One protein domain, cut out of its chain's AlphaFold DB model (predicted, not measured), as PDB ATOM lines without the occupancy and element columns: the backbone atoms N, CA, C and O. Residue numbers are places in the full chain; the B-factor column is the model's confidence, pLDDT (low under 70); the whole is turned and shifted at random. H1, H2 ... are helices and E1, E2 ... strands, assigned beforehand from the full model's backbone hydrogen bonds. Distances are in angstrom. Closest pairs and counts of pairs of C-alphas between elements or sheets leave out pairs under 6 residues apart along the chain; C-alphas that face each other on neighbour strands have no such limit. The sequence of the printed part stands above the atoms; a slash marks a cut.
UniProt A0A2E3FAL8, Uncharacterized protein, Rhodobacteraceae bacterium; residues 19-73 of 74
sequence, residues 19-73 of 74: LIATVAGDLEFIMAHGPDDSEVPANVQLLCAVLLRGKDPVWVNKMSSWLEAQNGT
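AT A GLANCE: This is residues 19 to 73 of the 74 residues of an uncharacterized protein of Rhodobacteraceae bacterium (UniProt A0A2E3FAL8). A small loose structure is built on a short two-stranded hairpin, E1 and E2, with helix H1 over one face of it; from the end of H1 a second, longer helix, H2, turns back to make an open V with H1 and reaches away from the hairpin. Residues 33 to 39 of the link between E2 and H1 stick out as a loop, and residues 64 to 73, of which 64 to 71 belong to H2, stick out as an arm. The printed part has 55 residues, with two named strands and two named helices in the order E1, E2, H1, H2; the sheet, of order E1 - E2, is antiparallel, and the class is mixed, helices and strands. The whole is loose, with a radius of gyration of the C-alphas of 14.1 A, and its C-alphas span 41 by 30 by 16 A, only just flat.

IN THESE COORDINATES: Strand E1 is residues 19 to 21 and begins with C-alpha 19 at (360.053, 365.655, 394.903). Strand E2, residues 27 to 30, measures 10.1 A from first to last C-alpha. Helix H1, residues 42 to 53, measures 16.4 A and begins with C-alpha 42 at (353.718, 371.331, 405.962). Helix H2, residues 57 to 71, measures 21.1 A and ends with C-alpha 71 at (347.891, 349.359, 406.946).

HOW THE PARTS SIT: E1 and E2 are a hairpin of antiparallel neighbours, with 150 degrees between their N-to-C directions. The C-alphas of 20 and 28 face each other at 5.0 A. N 20 and O 28 are within hydrogen-bond range at 2.8 A, as are N 28 and O 20 at 2.8 A. The closest C-alphas of E2 and H1 are those of Leu 27 and Leu 51, 7.0 A apart. Those of E1 and H1 are the C-alphas of Leu 19 and Leu 47, 6.9 A apart. H1 and H2 are close but not clearly touching, with the C-alphas of Arg 53 and Trp 59 the closest at 6.7 A. Their lines stand at a steep tilt of 46 degrees, and they run opposite ways. H2 is apart from E1 and from E2. In H1 and H2 every O i to N i+4 pair is within hydrogen-bond range.

THE WHOLE: The two C-alphas farthest apart are those of Pro 35 and Gly 72, at 41.8 A. Without the stretches that stand free, residues 33 to 39 and 64 to 73, the body has 38 residues and spans 30 by 25 by 10 A. The printed part has no cut. The link from E2 to H1, 11 residues, is long; the links from E1 to E2 and from H1 to H2 are tight. The mean pLDDT of the printed part is 79.3, and residue 34 and residues 72 to 73 are under 70.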
ATOM      1  N   LEU A  19     358.904 366.490 394.595       77.81
ATOM      2  CA  LEU A  19     360.053 365.655 394.903       77.81
ATOM      3  C   LEU A  19     360.249 364.675 393.745       77.81
ATOM      4  O   LEU A  19     359.343 363.898 393.445       77.81
ATOM      5  N   ILE A  20     361.418 364.706 393.111       77.81
ATOM      6  CA  ILE A  20     361.761 363.865 391.963       77.81
ATOM      7  C   ILE A  20     362.874 362.911 392.379       77.81
ATOM      8  O   ILE A  20     363.902 363.338 392.895       77.81
ATOM      9  N   ALA A  21     362.676 361.617 392.136       76.88
ATOM     10  CA  ALA A  21     363.738 360.623 392.221       76.88
ATOM     11  C   ALA A  21     364.283 360.359 390.816       76.88
ATOM     12  O   ALA A  21     363.530 359.983 389.915       76.88
ATOM     13  N   THR A  22     365.580 360.574 390.617       77.25
ATOM     14  CA  THR A  22     366.228 360.345 389.327       77.25
ATOM     15  C   THR A  22     366.592 358.872 389.164       77.25
ATOM     16  O   THR A  22     366.744 358.123 390.131       77.25
ATOM     17  N   VAL A  23     366.799 358.447 387.917       75.69
ATOM     18  CA  VAL A  23     367.276 357.088 387.601       75.69
ATOM     19  C   VAL A  23     368.663 356.784 388.181       75.69
ATOM     20  O   VAL A  23     369.008 355.619 388.355       75.69
ATOM     21  N   ALA A  24     369.450 357.816 388.498       78.50
ATOM     22  CA  ALA A  24     370.748 357.682 389.154       78.50
ATOM     23  C   ALA A  24     370.629 357.459 390.675       78.50
ATOM     24  O   ALA A  24     371.631 357.197 391.336       78.50
ATOM     25  N   GLY A  25     369.414 357.534 391.230       71.62
ATOM     26  CA  GLY A  25     369.170 357.455 392.670       71.62
ATOM     27  C   GLY A  25     369.374 358.782 393.401       71.62
ATOM     28  O   GLY A  25     369.377 358.801 394.635       71.62
ATOM     29  N   ASP A  26     369.529 359.884 392.666       76.62
ATOM     30  CA  ASP A  26     369.522 361.223 393.245       76.62
ATOM     31  C   ASP A  26     368.090 361.680 393.512       76.62
ATOM     32  O   ASP A  26     367.131 361.204 392.900       76.62
ATOM     33  N   LEU A  27     367.949 362.614 394.448       74.62
ATOM     34  CA  LEU A  27     366.666 363.207 394.780       74.62
ATOM     35  C   LEU A  27     366.743 364.716 394.551       74.62
ATOM     36  O   LEU A  27     367.616 365.387 395.103       74.62
ATOM     37  N   GLU A  28     365.817 365.241 393.759       77.25
ATOM     38  CA  GLU A  28     365.700 366.658 393.429       77.25
ATOM     39  C   GLU A  28     364.414 367.226 394.022       77.25
ATOM     40  O   GLU A  28     363.361 366.583 393.995       77.25
ATOM     41  N   PHE A  29     364.491 368.444 394.559       77.62
ATOM     42  CA  PHE A  29     363.335 369.136 395.113       77.62
ATOM     43  C   PHE A  29     363.059 370.428 394.355       77.62
ATOM     44  O   PHE A  29     363.893 371.331 394.329       77.62
ATOM     45  N   ILE A  30     361.875 370.513 393.759       78.94
ATOM     46  CA  ILE A  30     361.398 371.696 393.049       78.94
ATOM     47  C   ILE A  30     360.390 372.397 393.946       78.94
ATOM     48  O   ILE A  30     359.353 371.826 394.283       78.94
ATOM     49  N   MET A  31     360.682 373.641 394.317       76.69
ATOM     50  CA  MET A  31     359.740 374.469 395.062       76.69
ATOM     51  C   MET A  31     358.821 375.235 394.117       76.69
ATOM     52  O   MET A  31     359.225 375.675 393.038       76.69
ATOM     53  N   ALA A  32     357.584 375.424 394.563       77.12
ATOM     54  CA  ALA A  32     356.666 376.370 393.954       77.12
ATOM     55  C   ALA A  32     357.310 377.763 393.887       77.12
ATOM     56  O   ALA A  32     357.960 378.195 394.838       77.12
ATOM     57  N   HIS A  33     357.105 378.477 392.779       70.94
ATOM     58  CA  HIS A  33     357.460 379.892 392.726       70.94
ATOM     59  C   HIS A  33     356.612 380.669 393.733       70.94
ATOM     60  O   HIS A  33     355.384 380.594 393.713       70.94
ATOM     61  N   GLY A  34     357.277 381.423 394.598       69.00
ATOM     62  CA  GLY A  34     356.653 382.239 395.624       69.00
ATOM     63  C   GLY A  34     357.650 383.240 396.208       69.00
ATOM     64  O   GLY A  34     358.833 383.183 395.872       69.00
ATOM     65  N   PRO A  35     357.182 384.176 397.043       72.50
ATOM     66  CA  PRO A  35     358.049 385.083 397.793       72.50
ATOM     67  C   PRO A  35     359.045 384.311 398.674       72.50
ATOM     68  O   PRO A  35     358.675 383.293 399.260       72.50
ATOM     69  N   ASP A  36     360.275 384.809 398.817       72.25
ATOM     70  CA  ASP A  36     361.328 384.169 399.632       72.25
ATOM     71  C   ASP A  36     360.952 384.029 401.123       72.25
ATOM     72  O   ASP A  36     361.520 383.205 401.838       72.25
ATOM     73  N   ASP A  37     359.996 384.827 401.598       77.56
ATOM     74  CA  ASP A  37     359.485 384.845 402.971       77.56
ATOM     75  C   ASP A  37     358.200 384.024 403.162       77.56
ATOM     76  O   ASP A  37     357.629 384.006 404.254       77.56
ATOM     77  N   SER A  38     357.734 383.329 402.120       75.25
ATOM     78  CA  SER A  38     356.543 382.491 402.221       75.25
ATOM     79  C   SER A  38     356.783 381.279 403.124       75.25
ATOM     80  O   SER A  38     357.792 380.576 403.026       75.25
ATOM     81  N   GLU A  39     355.835 381.016 404.028       77.88
ATOM     82  CA  GLU A  39     355.892 379.820 404.863       77.88
ATOM     83  C   GLU A  39     355.823 378.567 403.990       77.88
ATOM     84  O   GLU A  39     354.899 378.375 403.196       77.88
ATOM     85  N   VAL A  40     356.801 377.680 404.171       76.50
ATOM     86  CA  VAL A  40     356.852 376.412 403.453       76.50
ATOM     87  C   VAL A  40     355.678 375.535 403.906       76.50
ATOM     88  O   VAL A  40     355.578 375.240 405.098       76.50
ATOM     89  N   PRO A  41     354.803 375.058 403.006       78.56
ATOM     90  CA  PRO A  41     353.680 374.206 403.388       78.56
ATOM     91  C   PRO A  41     354.121 372.932 404.130       78.56
ATOM     92  O   PRO A  41     355.146 372.334 403.804       78.56
ATOM     93  N   ALA A  42     353.339 372.468 405.108       80.50
ATOM     94  CA  ALA A  42     353.718 371.331 405.962       80.50
ATOM     95  C   ALA A  42     354.007 370.032 405.179       80.50
ATOM     96  O   ALA A  42     354.915 369.278 405.524       80.50
ATOM     97  N   ASN A  43     353.274 369.782 404.092       74.31
ATOM     98  CA  ASN A  43     353.532 368.661 403.185       74.31
ATOM     99  C   ASN A  43     354.882 368.795 402.459       74.31
ATOM    100  O   ASN A  43     355.576 367.800 402.277       74.31
ATOM    101  N   VAL A  44     355.285 370.012 402.095       77.19
ATOM    102  CA  VAL A  44     356.606 370.290 401.516       77.19
ATOM    103  C   VAL A  44     357.708 370.098 402.554       77.19
ATOM    104  O   VAL A  44     358.703 369.434 402.276       77.19
ATOM    105  N   GLN A  45     357.509 370.591 403.777       81.88
ATOM    106  CA  GLN A  45     358.450 370.352 404.876       81.88
ATOM    107  C   GLN A  45     358.641 368.850 405.144       81.88
ATOM    108  O   GLN A  45     359.766 368.396 405.358       81.88
ATOM    109  N   LEU A  46     357.560 368.065 405.081       79.50
ATOM    110  CA  LEU A  46     357.614 366.610 405.215       79.50
ATOM    111  C   LEU A  46     358.434 365.958 404.091       79.50
ATOM    112  O   LEU A  46     359.271 365.104 404.378       79.50
ATOM    113  N   LEU A  47     358.254 366.380 402.835       77.50
ATOM    114  CA  LEU A  47     359.063 365.895 401.707       77.50
ATOM    115  C   LEU A  47     360.554 366.209 401.907       77.50
ATOM    116  O   LEU A  47     361.397 365.335 401.711       77.50
ATOM    117  N   CYS A  48     360.886 367.410 402.386       79.69
ATOM    118  CA  CYS A  48     362.256 367.781 402.749       79.69
ATOM    119  C   CYS A  48     362.821 366.916 403.887       79.69
ATOM    120  O   CYS A  48     363.984 366.515 403.850       79.69
ATOM    121  N   ALA A  49     362.013 366.582 404.893       82.94
ATOM    122  CA  ALA A  49     362.442 365.688 405.965       82.94
ATOM    123  C   ALA A  49     362.743 364.272 405.439       82.94
ATOM    124  O   ALA A  49     363.762 363.688 405.813       82.94
ATOM    125  N   VAL A  50     361.901 363.753 404.538       79.81
ATOM    126  CA  VAL A  50     362.109 362.462 403.858       79.81
ATOM    127  C   VAL A  50     363.396 362.486 403.032       79.81
ATOM    128  O   VAL A  50     364.184 361.552 403.123       79.81
ATOM    129  N   LEU A  51     363.659 363.562 402.288       78.62
ATOM    130  CA  LEU A  51     364.905 363.759 401.537       78.62
ATOM    131  C   LEU A  51     366.151 363.677 402.423       78.62
ATOM    132  O   LEU A  51     367.084 362.925 402.142       78.62
ATOM    133  N   LEU A  52     366.165 364.460 403.505       80.81
ATOM    134  CA  LEU A  52     367.325 364.591 404.388       80.81
ATOM    135  C   LEU A  52     367.605 363.312 405.181       80.81
ATOM    136  O   LEU A  52     368.755 363.024 405.507       80.81
ATOM    137  N   ARG A  53     366.558 362.551 405.512       83.56
ATOM    138  CA  ARG A  53     366.655 361.336 406.332       83.56
ATOM    139  C   ARG A  53     366.590 360.045 405.522       83.56
ATOM    140  O   ARG A  53     366.919 358.998 406.059       83.56
ATOM    141  N   GLY A  54     366.230 360.093 404.242       78.94
ATOM    142  CA  GLY A  54     366.008 358.906 403.408       78.94
ATOM    143  C   GLY A  54     367.258 358.059 403.158       78.94
ATOM    144  O   GLY A  54     367.143 356.903 402.768       78.94
ATOM    145  N   LYS A  55     368.452 358.603 403.418       78.31
ATOM    146  CA  LYS A  55     369.723 357.859 403.374       78.31
ATOM    147  C   LYS A  55     370.104 357.222 404.718       78.31
ATOM    148  O   LYS A  55     371.090 356.496 404.774       78.31
ATOM    149  N   ASP A  56     369.356 357.492 405.788       87.38
ATOM    150  CA  ASP A  56     369.537 356.867 407.099       87.38
ATOM    151  C   ASP A  56     368.713 355.565 407.165       87.38
ATOM    152  O   ASP A  56     367.487 355.617 407.312       87.38
ATOM    153  N   PRO A  57     369.356 354.386 407.082       85.75
ATOM    154  CA  PRO A  57     368.645 353.111 407.049       85.75
ATOM    155  C   PRO A  57     367.861 352.833 408.339       85.75
ATOM    156  O   PRO A  57     366.853 352.129 408.301       85.75
ATOM    157  N   VAL A  58     368.276 353.389 409.483       91.94
ATOM    158  CA  VAL A  58     367.564 353.213 410.758       91.94
ATOM    159  C   VAL A  58     366.251 353.986 410.730       91.94
ATOM    160  O   VAL A  58     365.205 353.457 411.115       91.94
ATOM    161  N   TRP A  59     366.296 355.229 410.251       88.31
ATOM    162  CA  TRP A  59     365.103 356.055 410.109       88.31
ATOM    163  C   TRP A  59     364.130 355.466 409.084       88.31
ATOM    164  O   TRP A  59     362.944 355.333 409.392       88.31
ATOM    165  N   VAL A  60     364.630 355.046 407.917       87.19
ATOM    166  CA  VAL A  60     363.810 354.430 406.860       87.19
ATOM    167  C   VAL A  60     363.092 353.190 407.385       87.19
ATOM    168  O   VAL A  60     361.867 353.128 407.309       87.19
ATOM    169  N   ASN A  61     363.816 352.260 408.015       90.12
ATOM    170  CA  ASN A  61     363.215 351.046 408.573       90.12
ATOM    171  C   ASN A  61     362.130 351.360 409.609       90.12
ATOM    172  O   ASN A  61     361.051 350.771 409.579       90.12
ATOM    173  N   LYS A  62     362.376 352.330 410.499       88.94
ATOM    174  CA  LYS A  62     361.388 352.757 411.497       88.94
ATOM    175  C   LYS A  62     360.105 353.282 410.846       88.94
ATOM    176  O   LYS A  62     359.016 352.998 411.342       88.94
ATOM    177  N   MET A  63     360.220 354.063 409.773       86.25
ATOM    178  CA  MET A  63     359.061 354.631 409.076       86.25
ATOM    179  C   MET A  63     358.300 353.591 408.263       86.25
ATOM    180  O   MET A  63     357.071 353.593 408.307       86.25
ATOM    181  N   SER A  64     359.000 352.656 407.619       86.44
ATOM    182  CA  SER A  64     358.377 351.506 406.955       86.44
ATOM    183  C   SER A  64     357.570 350.658 407.937       86.44
ATOM    184  O   SER A  64     356.389 350.421 407.697       86.44
ATOM    185  N   SER A  65     358.141 350.296 409.091       90.38
ATOM    186  CA  SER A  65     357.416 349.522 410.111       90.38
ATOM    187  C   SER A  65     356.213 350.273 410.686       90.38
ATOM    188  O   SER A  65     355.177 349.670 410.956       90.38
ATOM    189  N   TRP A  66     356.321 351.594 410.872       89.19
ATOM    190  CA  TRP A  66     355.183 352.411 411.294       89.19
ATOM    191  C   TRP A  66     354.056 352.394 410.251       89.19
ATOM    192  O   TRP A  66     352.899 352.227 410.629       89.19
ATOM    193  N   LEU A  67     354.381 352.521 408.960       85.00
ATOM    194  CA  LEU A  67     353.400 352.515 407.869       85.00
ATOM    195  C   LEU A  67     352.694 351.156 407.741       85.00
ATOM    196  O   LEU A  67     351.473 351.105 407.619       85.00
ATOM    197  N   GLU A  68     353.446 350.058 407.821       87.44
ATOM    198  CA  GLU A  68     352.894 348.697 407.813       87.44
ATOM    199  C   GLU A  68     351.914 348.474 408.971       87.44
ATOM    200  O   GLU A  68     350.842 347.901 408.772       87.44
ATOM    201  N   ALA A  69     352.232 348.995 410.161       87.56
ATOM    202  CA  ALA A  69     351.336 348.933 411.311       87.56
ATOM    203  C   ALA A  69     350.022 349.701 411.076       87.56
ATOM    204  O   ALA A  69     348.969 349.247 411.520       87.56
ATOM    205  N   GLN A  70     350.046 350.824 410.346       82.44
ATOM    206  CA  GLN A  70     348.820 351.550 409.984       82.44
ATOM    207  C   GLN A  70     347.968 350.765 408.973       82.44
ATOM    208  O   GLN A  70     346.751 350.685 409.129       82.44
ATOM    209  N   ASN A  71     348.596 350.129 407.979       73.06
ATOM    210  CA  ASN A  71     347.891 349.359 406.946       73.06
ATOM    211  C   ASN A  71     347.224 348.073 407.468       73.06
ATOM    212  O   ASN A  71     346.306 347.571 406.826       73.06
ATOM    213  N   GLY A  72     347.660 347.541 408.613       59.84
ATOM    214  CA  GLY A  72     347.030 346.395 409.282       59.84
ATOM    215  C   GLY A  72     345.841 346.745 410.187       59.84
ATOM    216  O   GLY A  72     345.316 345.854 410.848       59.84
ATOM    217  N   THR A  73     345.438 348.020 410.253       53.75
ATOM    218  CA  THR A  73     344.393 348.526 411.168       53.75
ATOM    219  C   THR A  73     343.104 348.930 410.429       53.75
ATOM    220  O   THR A  73     342.430 349.878 410.835       53.75
TER     221      THR A  73